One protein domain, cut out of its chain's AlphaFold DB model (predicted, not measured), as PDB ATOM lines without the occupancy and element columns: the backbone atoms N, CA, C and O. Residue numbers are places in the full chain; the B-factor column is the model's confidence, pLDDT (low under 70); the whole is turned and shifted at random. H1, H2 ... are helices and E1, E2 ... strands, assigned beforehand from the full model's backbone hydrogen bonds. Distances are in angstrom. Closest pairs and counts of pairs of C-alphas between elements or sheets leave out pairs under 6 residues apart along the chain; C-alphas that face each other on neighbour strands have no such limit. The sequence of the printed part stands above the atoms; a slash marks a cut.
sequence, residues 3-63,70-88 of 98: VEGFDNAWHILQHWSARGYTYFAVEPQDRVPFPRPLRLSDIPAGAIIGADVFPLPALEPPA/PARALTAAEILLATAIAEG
ATOM      1  N   VAL A   3      15.366   1.978  16.655       61.91
ATOM      2  CA  VAL A   3      15.184   2.524  18.016       61.91
ATOM      3  C   VAL A   3      16.520   2.680  18.759       61.91
ATOM      4  O   VAL A   3      16.791   3.751  19.288       61.91
ATOM      5  N   GLU A   4      17.406   1.681  18.690       72.44
ATOM      6  CA  GLU A   4      18.734   1.727  19.333       72.44
ATOM      7  C   GLU A   4      19.611   2.859  18.772       72.44
ATOM      8  O   GLU A   4      20.394   3.464  19.499       72.44
ATOM      9  N   GLY A   5      19.474   3.175  17.478       78.38
ATOM     10  CA  GLY A   5      20.223   4.263  16.844       78.38
ATOM     11  C   GLY A   5      19.852   5.644  17.393       78.38
ATOM     12  O   GLY A   5      20.727   6.493  17.552       78.38
ATOM     13  N   PHE A   6      18.575   5.860  17.722       83.69
ATOM     14  CA  PHE A   6      18.103   7.120  18.302       83.69
ATOM     15  C   PHE A   6      18.467   7.262  19.779       83.69
ATOM     16  O   PHE A   6      18.885   8.345  20.186       83.69
ATOM     17  N   ASP A   7      18.386   6.178  20.551       84.88
ATOM     18  CA  ASP A   7      18.823   6.177  21.951       84.88
ATOM     19  C   ASP A   7      20.328   6.487  22.043       84.88
ATOM     20  O   ASP A   7      20.746   7.393  22.769       84.88
ATOM     21  N   ASN A   8      21.144   5.833  21.208       86.31
ATOM     22  CA  ASN A   8      22.581   6.102  21.126       86.31
ATOM     23  C   ASN A   8      22.881   7.547  20.700       86.31
ATOM     24  O   ASN A   8      23.744   8.200  21.290       86.31
ATOM     25  N   ALA A   9      22.160   8.074  19.706       90.25
ATOM     26  CA  ALA A   9      22.314   9.462  19.282       90.25
ATOM     27  C   ALA A   9      22.007  10.444  20.426       90.25
ATOM     28  O   ALA A   9      22.764  11.391  20.645       90.25
ATOM     29  N   TRP A  10      20.936  10.206  21.186       90.25
ATOM     30  CA  TRP A  10      20.582  11.031  22.340       90.25
ATOM     31  C   TRP A  10      21.686  11.022  23.407       90.25
ATOM     32  O   TRP A  10      22.101  12.091  23.860       90.25
ATOM     33  N   HIS A  11      22.228   9.847  23.750       88.19
ATOM     34  CA  HIS A  11      23.321   9.727  24.723       88.19
ATOM     35  C   HIS A  11      24.588  10.463  24.284       88.19
ATOM     36  O   HIS A  11      25.206  11.163  25.088       88.19
ATOM     37  N   ILE A  12      24.964  10.355  23.011       91.25
ATOM     38  CA  ILE A  12      26.144  11.037  22.468       91.25
ATOM     39  C   ILE A  12      25.949  12.558  22.484       91.25
ATOM     40  O   ILE A  12      26.847  13.291  22.898       91.25
ATOM     41  N   LEU A  13      24.771  13.053  22.100       92.19
ATOM     42  CA  LEU A  13      24.470  14.487  22.133       92.19
ATOM     43  C   LEU A  13      24.462  15.040  23.567       92.19
ATOM     44  O   LEU A  13      25.005  16.122  23.800       92.19
ATOM     45  N   GLN A  14      23.913  14.293  24.532       90.00
ATOM     46  CA  GLN A  14      24.013  14.622  25.959       90.00
ATOM     47  C   GLN A  14      25.472  14.671  26.416       90.00
ATOM     48  O   GLN A  14      25.894  15.633  27.058       90.00
ATOM     49  N   HIS A  15      26.264  13.664  26.042       89.94
ATOM     50  CA  HIS A  15      27.677  13.588  26.390       89.94
ATOM     51  C   HIS A  15      28.463  14.793  25.864       89.94
ATOM     52  O   HIS A  15      29.218  15.434  26.600       89.94
ATOM     53  N   TRP A  16      28.252  15.151  24.600       93.31
ATOM     54  CA  TRP A  16      28.896  16.307  23.996       93.31
ATOM     55  C   TRP A  16      28.456  17.621  24.647       93.31
ATOM     56  O   TRP A  16      29.298  18.478  24.931       93.31
ATOM     57  N   SER A  17      27.163  17.770  24.944       91.50
ATOM     58  CA  SER A  17      26.654  18.943  25.656       91.50
ATOM     59  C   SER A  17      27.309  19.084  27.036       91.50
ATOM     60  O   SER A  17      27.810  20.157  27.376       91.50
ATOM     61  N   ALA A  18      27.430  17.983  27.786       90.00
ATOM     62  CA  ALA A  18      28.088  17.955  29.092       90.00
ATOM     63  C   ALA A  18      29.586  18.320  29.035       90.00
ATOM     64  O   ALA A  18      30.122  18.877  29.993       90.00
ATOM     65  N   ARG A  19      30.265  18.066  27.906       91.69
ATOM     66  CA  ARG A  19      31.666  18.468  27.658       91.69
ATOM     67  C   ARG A  19      31.824  19.903  27.124       91.69
ATOM     68  O   ARG A  19      32.945  20.336  26.842       91.69
ATOM     69  N   GLY A  20      30.728  20.655  27.004       92.06
ATOM     70  CA  GLY A  20      30.727  22.057  26.580       92.06
ATOM     71  C   GLY A  20      30.770  22.265  25.066       92.06
ATOM     72  O   GLY A  20      31.097  23.364  24.612       92.06
ATOM     73  N   TYR A  21      30.463  21.237  24.274       95.00
ATOM     74  CA  TYR A  21      30.237  21.408  22.842       95.00
ATOM     75  C   TYR A  21      28.860  22.029  22.592       95.00
ATOM     76  O   TYR A  21      27.916  21.845  23.358       95.00
ATOM     77  N   THR A  22      28.756  22.788  21.506       94.75
ATOM     78  CA  THR A  22      27.559  23.584  21.177       94.75
ATOM     79  C   THR A  22      27.002  23.266  19.793       94.75
ATOM     80  O   THR A  22      25.820  23.485  19.540       94.75
ATOM     81  N   TYR A  23      27.843  22.735  18.903       95.19
ATOM     82  CA  TYR A  23      27.479  22.306  17.555       95.19
ATOM     83  C   TYR A  23      28.158  20.973  17.235       95.19
ATOM     84  O   TYR A  23      29.055  20.540  17.956       95.19
ATOM     85  N   PHE A  24      27.771  20.341  16.137       94.50
ATOM     86  CA  PHE A  24      28.582  19.332  15.469       94.50
ATOM     87  C   PHE A  24      28.579  19.583  13.962       94.50
ATOM     88  O   PHE A  24      27.621  20.134  13.421       94.50
ATOM     89  N   ALA A  25      29.657  19.204  13.284       92.38
ATOM     90  CA  ALA A  25      29.711  19.136  11.828       92.38
ATOM     91  C   ALA A  25      29.592  17.681  11.381       92.38
ATOM     92  O   ALA A  25      29.923  16.771  12.141       92.38
ATOM     93  N   VAL A  26      29.145  17.465  10.147       87.44
ATOM     94  CA  VAL A  26      29.200  16.155   9.493       87.44
ATOM     95  C   VAL A  26      30.263  16.242   8.410       87.44
ATOM     96  O   VAL A  26      30.040  16.835   7.357       87.44
ATOM     97  N   GLU A  27      31.443  15.706   8.693       82.75
ATOM     98  CA  GLU A  27      32.557  15.764   7.755       82.75
ATOM     99  C   GLU A  27      32.412  14.660   6.695       82.75
ATOM    100  O   GLU A  27      32.057  13.521   7.030       82.75
ATOM    101  N   PRO A  28      32.666  14.969   5.409       70.19
ATOM    102  CA  PRO A  28      32.684  13.969   4.353       70.19
ATOM    103  C   PRO A  28      33.980  13.162   4.464       70.19
ATOM    104  O   PRO A  28      34.985  13.476   3.826       70.19
ATOM    105  N   GLN A  29      33.965  12.135   5.308       67.06
ATOM    106  CA  GLN A  29      35.047  11.168   5.423       67.06
ATOM    107  C   GLN A  29      34.560   9.847   4.821       67.06
ATOM    108  O   GLN A  29      33.880   9.055   5.460       67.06
ATOM    109  N   ASP A  30      34.861   9.644   3.539       68.62
ATOM    110  CA  ASP A  30      34.416   8.486   2.756       68.62
ATOM    111  C   ASP A  30      32.882   8.375   2.610       68.62
ATOM    112  O   ASP A  30      32.192   9.369   2.382       68.62
ATOM    113  N   ARG A  31      32.340   7.148   2.611       72.38
ATOM    114  CA  ARG A  31      30.905   6.882   2.399       72.38
ATOM    115  C   ARG A  31      30.060   7.112   3.649       72.38
ATOM    116  O   ARG A  31      28.856   7.303   3.514       72.38
ATOM    117  N   VAL A  32      30.676   7.048   4.827       73.12
ATOM    118  CA  VAL A  32      29.982   7.133   6.112       73.12
ATOM    119  C   VAL A  32      30.122   8.564   6.626       73.12
ATOM    120  O   VAL A  32      31.244   9.047   6.755       73.12
ATOM    121  N   PRO A  33      29.019   9.272   6.910       78.19
ATOM    122  CA  PRO A  33      29.107  10.610   7.474       78.19
ATOM    123  C   PRO A  33      29.890  10.575   8.794       78.19
ATOM    124  O   PRO A  33      29.632   9.702   9.622       78.19
ATOM    125  N   PHE A  34      30.811  11.523   9.009       87.69
ATOM    126  CA  PHE A  34      31.616  11.590  10.234       87.69
ATOM    127  C   PHE A  34      31.203  12.784  11.116       87.69
ATOM    128  O   PHE A  34      31.702  13.898  10.936       87.69
ATOM    129  N   PRO A  35      30.262  12.593  12.061       91.44
ATOM    130  CA  PRO A  35      29.925  13.588  13.067       91.44
ATOM    131  C   PRO A  35      31.121  13.958  13.947       91.44
ATOM    132  O   PRO A  35      31.718  13.101  14.601       91.44
ATOM    133  N   ARG A  36      31.427  15.255  14.030       91.69
ATOM    134  CA  ARG A  36      32.454  15.798  14.925       91.69
ATOM    135  C   ARG A  36      31.882  16.922  15.792       91.69
ATOM    136  O   ARG A  36      31.388  17.903  15.230       91.69
ATOM    137  N   PRO A  37      31.968  16.836  17.133       94.62
ATOM    138  CA  PRO A  37      31.504  17.904  18.007       94.62
ATOM    139  C   PRO A  37      32.406  19.142  17.916       94.62
ATOM    140  O   PRO A  37      33.618  19.048  17.724       94.62
ATOM    141  N   LEU A  38      31.795  20.316  18.064       94.19
ATOM    142  CA  LEU A  38      32.406  21.633  17.911       94.19
ATOM    143  C   LEU A  38      32.004  22.558  19.057       94.19
ATOM    144  O   LEU A  38      30.823  22.674  19.417       94.19
ATOM    145  N   ARG A  39      32.981  23.282  19.604       94.62
ATOM    146  CA  ARG A  39      32.694  24.472  20.410       94.62
ATOM    147  C   ARG A  39      32.433  25.648  19.481       94.62
ATOM    148  O   ARG A  39      32.845  25.646  18.325       94.62
ATOM    149  N   LEU A  40      31.785  26.686  19.999       90.50
ATOM    150  CA  LEU A  40      31.505  27.904  19.237       90.50
ATOM    151  C   LEU A  40      32.778  28.536  18.641       90.50
ATOM    152  O   LEU A  40      32.741  29.034  17.521       90.50
ATOM    153  N   SER A  41      33.899  28.479  19.367       93.38
ATOM    154  CA  SER A  41      35.210  28.969  18.911       93.38
ATOM    155  C   SER A  41      35.779  28.209  17.714       93.38
ATOM    156  O   SER A  41      36.659  28.728  17.034       93.38
ATOM    157  N   ASP A  42      35.298  26.990  17.479       92.31
ATOM    158  CA  ASP A  42      35.858  26.057  16.504       92.31
ATOM    159  C   ASP A  42      35.063  26.071  15.187       92.31
ATOM    160  O   ASP A  42      35.413  25.361  14.243       92.31
ATOM    161  N   ILE A  43      33.978  26.855  15.120       91.38
ATOM    162  CA  ILE A  43      33.145  26.974  13.923       91.38
ATOM    163  C   ILE A  43      33.905  27.776  12.857       91.38
ATOM    164  O   ILE A  43      34.292  28.920  13.117       91.38
ATOM    165  N   PRO A  44      34.093  27.229  11.641       88.12
ATOM    166  CA  PRO A  44      34.744  27.947  10.553       88.12
ATOM    167  C   PRO A  44      34.025  29.253  10.208       88.12
ATOM    168  O   PRO A  44      32.794  29.324  10.171       88.12
ATOM    169  N   ALA A  45      34.798  30.291   9.889       91.00
ATOM    170  CA  ALA A  45      34.237  31.544   9.401       91.00
ATOM    171  C   ALA A  45      33.445  31.299   8.104       91.00
ATOM    172  O   ALA A  45      33.979  30.761   7.138       91.00
ATOM    173  N   GLY A  46      32.176  31.709   8.090       90.25
ATOM    174  CA  GLY A  46      31.279  31.522   6.947       90.25
ATOM    175  C   GLY A  46      30.492  30.208   6.938       90.25
ATOM    176  O   GLY A  46      29.700  30.023   6.020       90.25
ATOM    177  N   ALA A  47      30.654  29.335   7.941       90.88
ATOM    178  CA  ALA A  47      29.810  28.151   8.090       90.88
ATOM    179  C   ALA A  47      28.336  28.538   8.308       90.88
ATOM    180  O   ALA A  47      28.015  29.439   9.088       90.88
ATOM    181  N   ILE A  48      27.434  27.830   7.635       90.62
ATOM    182  CA  ILE A  48      25.992  28.038   7.693       90.62
ATOM    183  C   ILE A  48      25.378  27.043   8.682       90.62
ATOM    184  O   ILE A  48      25.486  25.823   8.534       90.62
ATOM    185  N   ILE A  49      24.682  27.569   9.691       88.00
ATOM    186  CA  ILE A  49      23.948  26.754  10.665       88.00
ATOM    187  C   ILE A  49      22.801  26.021   9.960       88.00
ATOM    188  O   ILE A  49      21.991  26.632   9.266       88.00
ATOM    189  N   GLY A  50      22.722  24.710  10.168       82.75
ATOM    190  CA  GLY A  50      21.753  23.816   9.540       82.75
ATOM    191  C   GLY A  50      22.187  23.267   8.178       82.75
ATOM    192  O   GLY A  50      21.459  22.447   7.625       82.75
ATOM    193  N   ALA A  51      23.346  23.684   7.656       84.69
ATOM    194  CA  ALA A  51      23.929  23.143   6.427       84.69
ATOM    195  C   ALA A  51      25.337  22.574   6.665       84.69
ATOM    196  O   ALA A  51      25.568  21.405   6.377       84.69
ATOM    197  N   ASP A  52      26.242  23.374   7.236       86.56
ATOM    198  CA  ASP A  52      27.626  22.971   7.522       86.56
ATOM    199  C   ASP A  52      27.798  22.497   8.972       86.56
ATOM    200  O   ASP A  52      28.550  21.567   9.262       86.56
ATOM    201  N   VAL A  53      27.089  23.151   9.898       92.00
ATOM    202  CA  VAL A  53      27.113  22.844  11.334       92.00
ATOM    203  C   VAL A  53      25.702  22.752  11.892       92.00
ATOM    204  O   VAL A  53      24.826  23.547  11.556       92.00
ATOM    205  N   PHE A  54      25.478  21.806  12.791       92.38
ATOM    206  CA  PHE A  54      24.183  21.529  13.398       92.38
ATOM    207  C   PHE A  54      24.252  21.835  14.896       92.38
ATOM    208  O   PHE A  54      25.172  21.361  15.567       92.38
ATOM    209  N   PRO A  55      23.331  22.646  15.441       93.94
ATOM    210  CA  PRO A  55      23.339  22.968  16.861       93.94
ATOM    211  C   PRO A  55      23.022  21.724  17.691       93.94
ATOM    212  O   PRO A  55      22.166  20.918  17.314       93.94
ATOM    213  N   LEU A  56      23.681  21.590  18.843       93.25
ATOM    214  CA  LEU A  56      23.292  20.584  19.824       93.25
ATOM    215  C   LEU A  56      21.954  21.006  20.448       93.25
ATOM    216  O   LEU A  56      21.832  22.139  20.924       93.25
ATOM    217  N   PRO A  57      20.937  20.131  20.444       90.38
ATOM    218  CA  PRO A  57      19.658  20.447  21.052       90.38
ATOM    219  C   PRO A  57      19.778  20.505  22.577       90.38
ATOM    220  O   PRO A  57      20.556  19.771  23.184       90.38
ATOM    221  N   ALA A  58      18.954  21.343  23.207       86.06
ATOM    222  CA  ALA A  58      18.728  21.275  24.647       86.06
ATOM    223  C   ALA A  58      17.889  20.023  24.943       86.06
ATOM    224  O   ALA A  58      16.660  20.053  24.872       86.06
ATOM    225  N   LEU A  59      18.565  18.903  25.182       83.69
ATOM    226  CA  LEU A  59      17.919  17.621  25.427       83.69
ATOM    227  C   LEU A  59      17.383  17.557  26.854       83.69
ATOM    228  O   LEU A  59      18.110  17.771  27.825       83.69
ATOM    229  N   GLU A  60      16.100  17.231  26.972       78.56
ATOM    230  CA  GLU A  60      15.476  16.968  28.265       78.56
ATOM    231  C   GLU A  60      16.102  15.726  28.915       78.56
ATOM    232  O   GLU A  60      16.444  14.784  28.193       78.56
ATOM    233  N   PRO A  61      16.227  15.695  30.253       72.31
ATOM    234  CA  PRO A  61      16.583  14.484  30.982       72.31
ATOM    235  C   PRO A  61      15.620  13.327  30.662       72.31
ATOM    236  O   PRO A  61      14.456  13.569  30.326       72.31
ATOM    237  N   PRO A  62      16.071  12.068  30.788       70.69
ATOM    238  CA  PRO A  62      15.230  10.918  30.502       70.69
ATOM    239  C   PRO A  62      14.067  10.864  31.500       70.69
ATOM    240  O   PRO A  62      14.224  11.151  32.689       70.69
ATOM    241  N   ALA A  63      12.876  10.509  31.014       66.12
ATOM    242  CA  ALA A  63      11.682  10.442  31.856       66.12
ATOM    243  C   ALA A  63      11.711   9.227  32.804       66.12
ATOM    244  O   ALA A  63      11.151   9.288  33.898       66.12
ATOM    245  N   PRO A  70       9.955   8.752  24.814       73.94
ATOM    246  CA  PRO A  70       9.593   8.221  23.498       73.94
ATOM    247  C   PRO A  70       8.468   9.011  22.818       73.94
ATOM    248  O   PRO A  70       8.258   8.878  21.615       73.94
ATOM    249  N   ALA A  71       7.728   9.827  23.573       79.31
ATOM    250  CA  ALA A  71       6.683  10.690  23.033       79.31
ATOM    251  C   ALA A  71       7.225  12.039  22.526       79.31
ATOM    252  O   ALA A  71       6.477  12.804  21.912       79.31
ATOM    253  N   ARG A  72       8.498  12.363  22.790       82.50
ATOM    254  CA  ARG A  72       9.111  13.609  22.327       82.50
ATOM    255  C   ARG A  72       9.435  13.512  20.837       82.50
ATOM    256  O   ARG A  72       9.948  12.504  20.360       82.50
ATOM    257  N   ALA A  73       9.192  14.598  20.106       84.62
ATOM    258  CA  ALA A  73       9.647  14.712  18.728       84.62
ATOM    259  C   ALA A  73      11.185  14.687  18.647       84.62
ATOM    260  O   ALA A  73      11.869  15.393  19.397       84.62
ATOM    261  N   LEU A  74      11.712  13.906  17.703       84.69
ATOM    262  CA  LEU A  74      13.138  13.865  17.393       84.69
ATOM    263  C   LEU A  74      13.598  15.193  16.784       84.69
ATOM    264  O   LEU A  74      12.899  15.799  15.968       84.69
ATOM    265  N   THR A  75      14.795  15.631  17.154       88.12
ATOM    266  CA  THR A  75      15.443  16.799  16.550       88.12
ATOM    267  C   THR A  75      16.215  16.409  15.290       88.12
ATOM    268  O   THR A  75      16.604  15.256  15.108       88.12
ATOM    269  N   ALA A  76      16.498  17.383  14.418       87.50
ATOM    270  CA  ALA A  76      17.327  17.143  13.234       87.50
ATOM    271  C   ALA A  76      18.721  16.597  13.598       87.50
ATOM    272  O   ALA A  76      19.236  15.725  12.906       87.50
ATOM    273  N   ALA A  77      19.298  17.060  14.712       89.19
ATOM    274  CA  ALA A  77      20.570  16.573  15.238       89.19
ATOM    275  C   ALA A  77      20.531  15.069  15.553       89.19
ATOM    276  O   ALA A  77      21.412  14.327  15.129       89.19
ATOM    277  N   GLU A  78      19.481  14.618  16.244       89.88
ATOM    278  CA  GLU A  78      19.286  13.202  16.575       89.88
ATOM    279  C   GLU A  78      19.099  12.350  15.323       89.88
ATOM    280  O   GLU A  78      19.677  11.274  15.227       89.88
ATOM    281  N   ILE A  79      18.345  12.843  14.338       89.12
ATOM    282  CA  ILE A  79      18.117  12.143  13.068       89.12
ATOM    283  C   ILE A  79      19.417  11.976  12.281       89.12
ATOM    284  O   ILE A  79      19.709  10.881  11.797       89.12
ATOM    285  N   LEU A  80      20.204  13.043  12.161       89.12
ATOM    286  CA  LEU A  80      21.480  13.014  11.447       89.12
ATOM    287  C   LEU A  80      22.483  12.082  12.130       89.12
ATOM    288  O   LEU A  80      23.117  11.270  11.461       89.12
ATOM    289  N   LEU A  81      22.591  12.158  13.457       90.25
ATOM    290  CA  LEU A  81      23.519  11.325  14.214       90.25
ATOM    291  C   LEU A  81      23.095   9.850  14.220       90.25
ATOM    292  O   LEU A  81      23.929   8.982  13.984       90.25
ATOM    293  N   ALA A  82      21.803   9.558  14.396       89.75
ATOM    294  CA  ALA A  82      21.280   8.195  14.308       89.75
ATOM    295  C   ALA A  82      21.507   7.586  12.915       89.75
ATOM    296  O   ALA A  82      21.808   6.400  12.803       89.75
ATOM    297  N   THR A  83      21.410   8.402  11.859       88.19
ATOM    298  CA  THR A  83      21.721   7.978  10.488       88.19
ATOM    299  C   THR A  83      23.209   7.662  10.339       88.19
ATOM    300  O   THR A  83      23.544   6.604   9.822       88.19
ATOM    301  N   ALA A  84      24.106   8.513  10.847       88.19
ATOM    302  CA  ALA A  84      25.542   8.228  10.832       88.19
ATOM    303  C   ALA A  84      25.876   6.916  11.571       88.19
ATOM    304  O   ALA A  84      26.610   6.086  11.040       88.19
ATOM    305  N   ILE A  85      25.280   6.687  12.748       87.94
ATOM    306  CA  ILE A  85      25.431   5.437  13.516       87.94
ATOM    307  C   ILE A  85      24.931   4.231  12.710       87.94
ATOM    308  O   ILE A  85      25.596   3.199  12.659       87.94
ATOM    309  N   ALA A  86      23.774   4.350  12.051       86.69
ATOM    310  CA  ALA A  86      23.219   3.282  11.221       86.69
ATOM    311  C   ALA A  86      24.111   2.934  10.015       86.69
ATOM    312  O   ALA A  86      24.159   1.774   9.611       86.69
ATOM    313  N   GLU A  87      24.844   3.916   9.486       86.50
ATOM    314  CA  GLU A  87      25.842   3.741   8.423       86.50
ATOM    315  C   GLU A  87      27.205   3.238   8.946       86.50
ATOM    316  O   GLU A  87      28.141   3.053   8.169       86.50
ATOM    317  N   GLY A  88      27.326   2.970  10.251       85.75
ATOM    318  CA  GLY A  88      28.514   2.373  10.864       85.75
ATOM    319  C   GLY A  88      29.511   3.373  11.447       85.75
ATOM    320  O   GLY A  88      30.654   3.000  11.706       85.75
TER     321      GLY A  88
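This is residues 3 to 63 and 70 to 88 of the 98 residues of an uncharacterized protein of Pyrinomonadaceae bacterium (UniProt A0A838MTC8). A small three-stranded sheet, made of the hairpin E1 and E2 with the short E3 beside E1, has two helices packed on it, H2 with residues 76 to 86 and H1 with residues 12 to 17; the helices are set steeply to each other. They form two layers, H1 and H2 on one face of the sheet. The printed part has 80 residues, with H1, E1, E2, E3 and H2 in that order; the sheet runs E2 E1 E3, antiparallel, and the class is mixed, helices and strands. The whole is compact, with a radius of gyration of the C-alphas of 12.4 A and spans of 38 by 28 by 20 A.

H1, residues 3 to 18, begins at C-alpha 3 (15.184, 2.524, 18.016) and is 23.0 A long. E1, residues 23 to 29, is 18.1 A long, and E2, residues 32 to 38, is 18.9 A long. E3 is residues 53 to 55. H2, residues 76 to 86, is 15.2 A long and ends at C-alpha 86 (23.219, 3.282, 11.221).

In the hairpin E1 and E2, N 25 and O 36 are 2.9 A apart, within hydrogen-bond range; between E1 and E3, N 24 and O 54 are 2.8 A apart. H2 is on the sheet at a height of 8.6 A, and its closest C-alphas to E2 are those of Ala 84 and Pro 33, 5.4 A apart. H2 runs slantwise to the strands, at 44 degrees to E2 on the local plane. H1 and H2 touch, closest at the C-alphas of Gly 5 and Ala 82, 4.8 A, and run opposite ways at a steep tilt of 61 degrees. In H1 and H2 every O i to N i+4 pair is within hydrogen-bond range.

The C-alphas farthest apart, those of Ala 45 and Ala 63, are 38.2 A apart. Residues 64 to 69 are not printed; C-alphas 63 and 70 are 8.9 A apart across the cut. The link from E2 to E3 is long. pLDDT is under 70 at residues 3, 29 to 30 and 63.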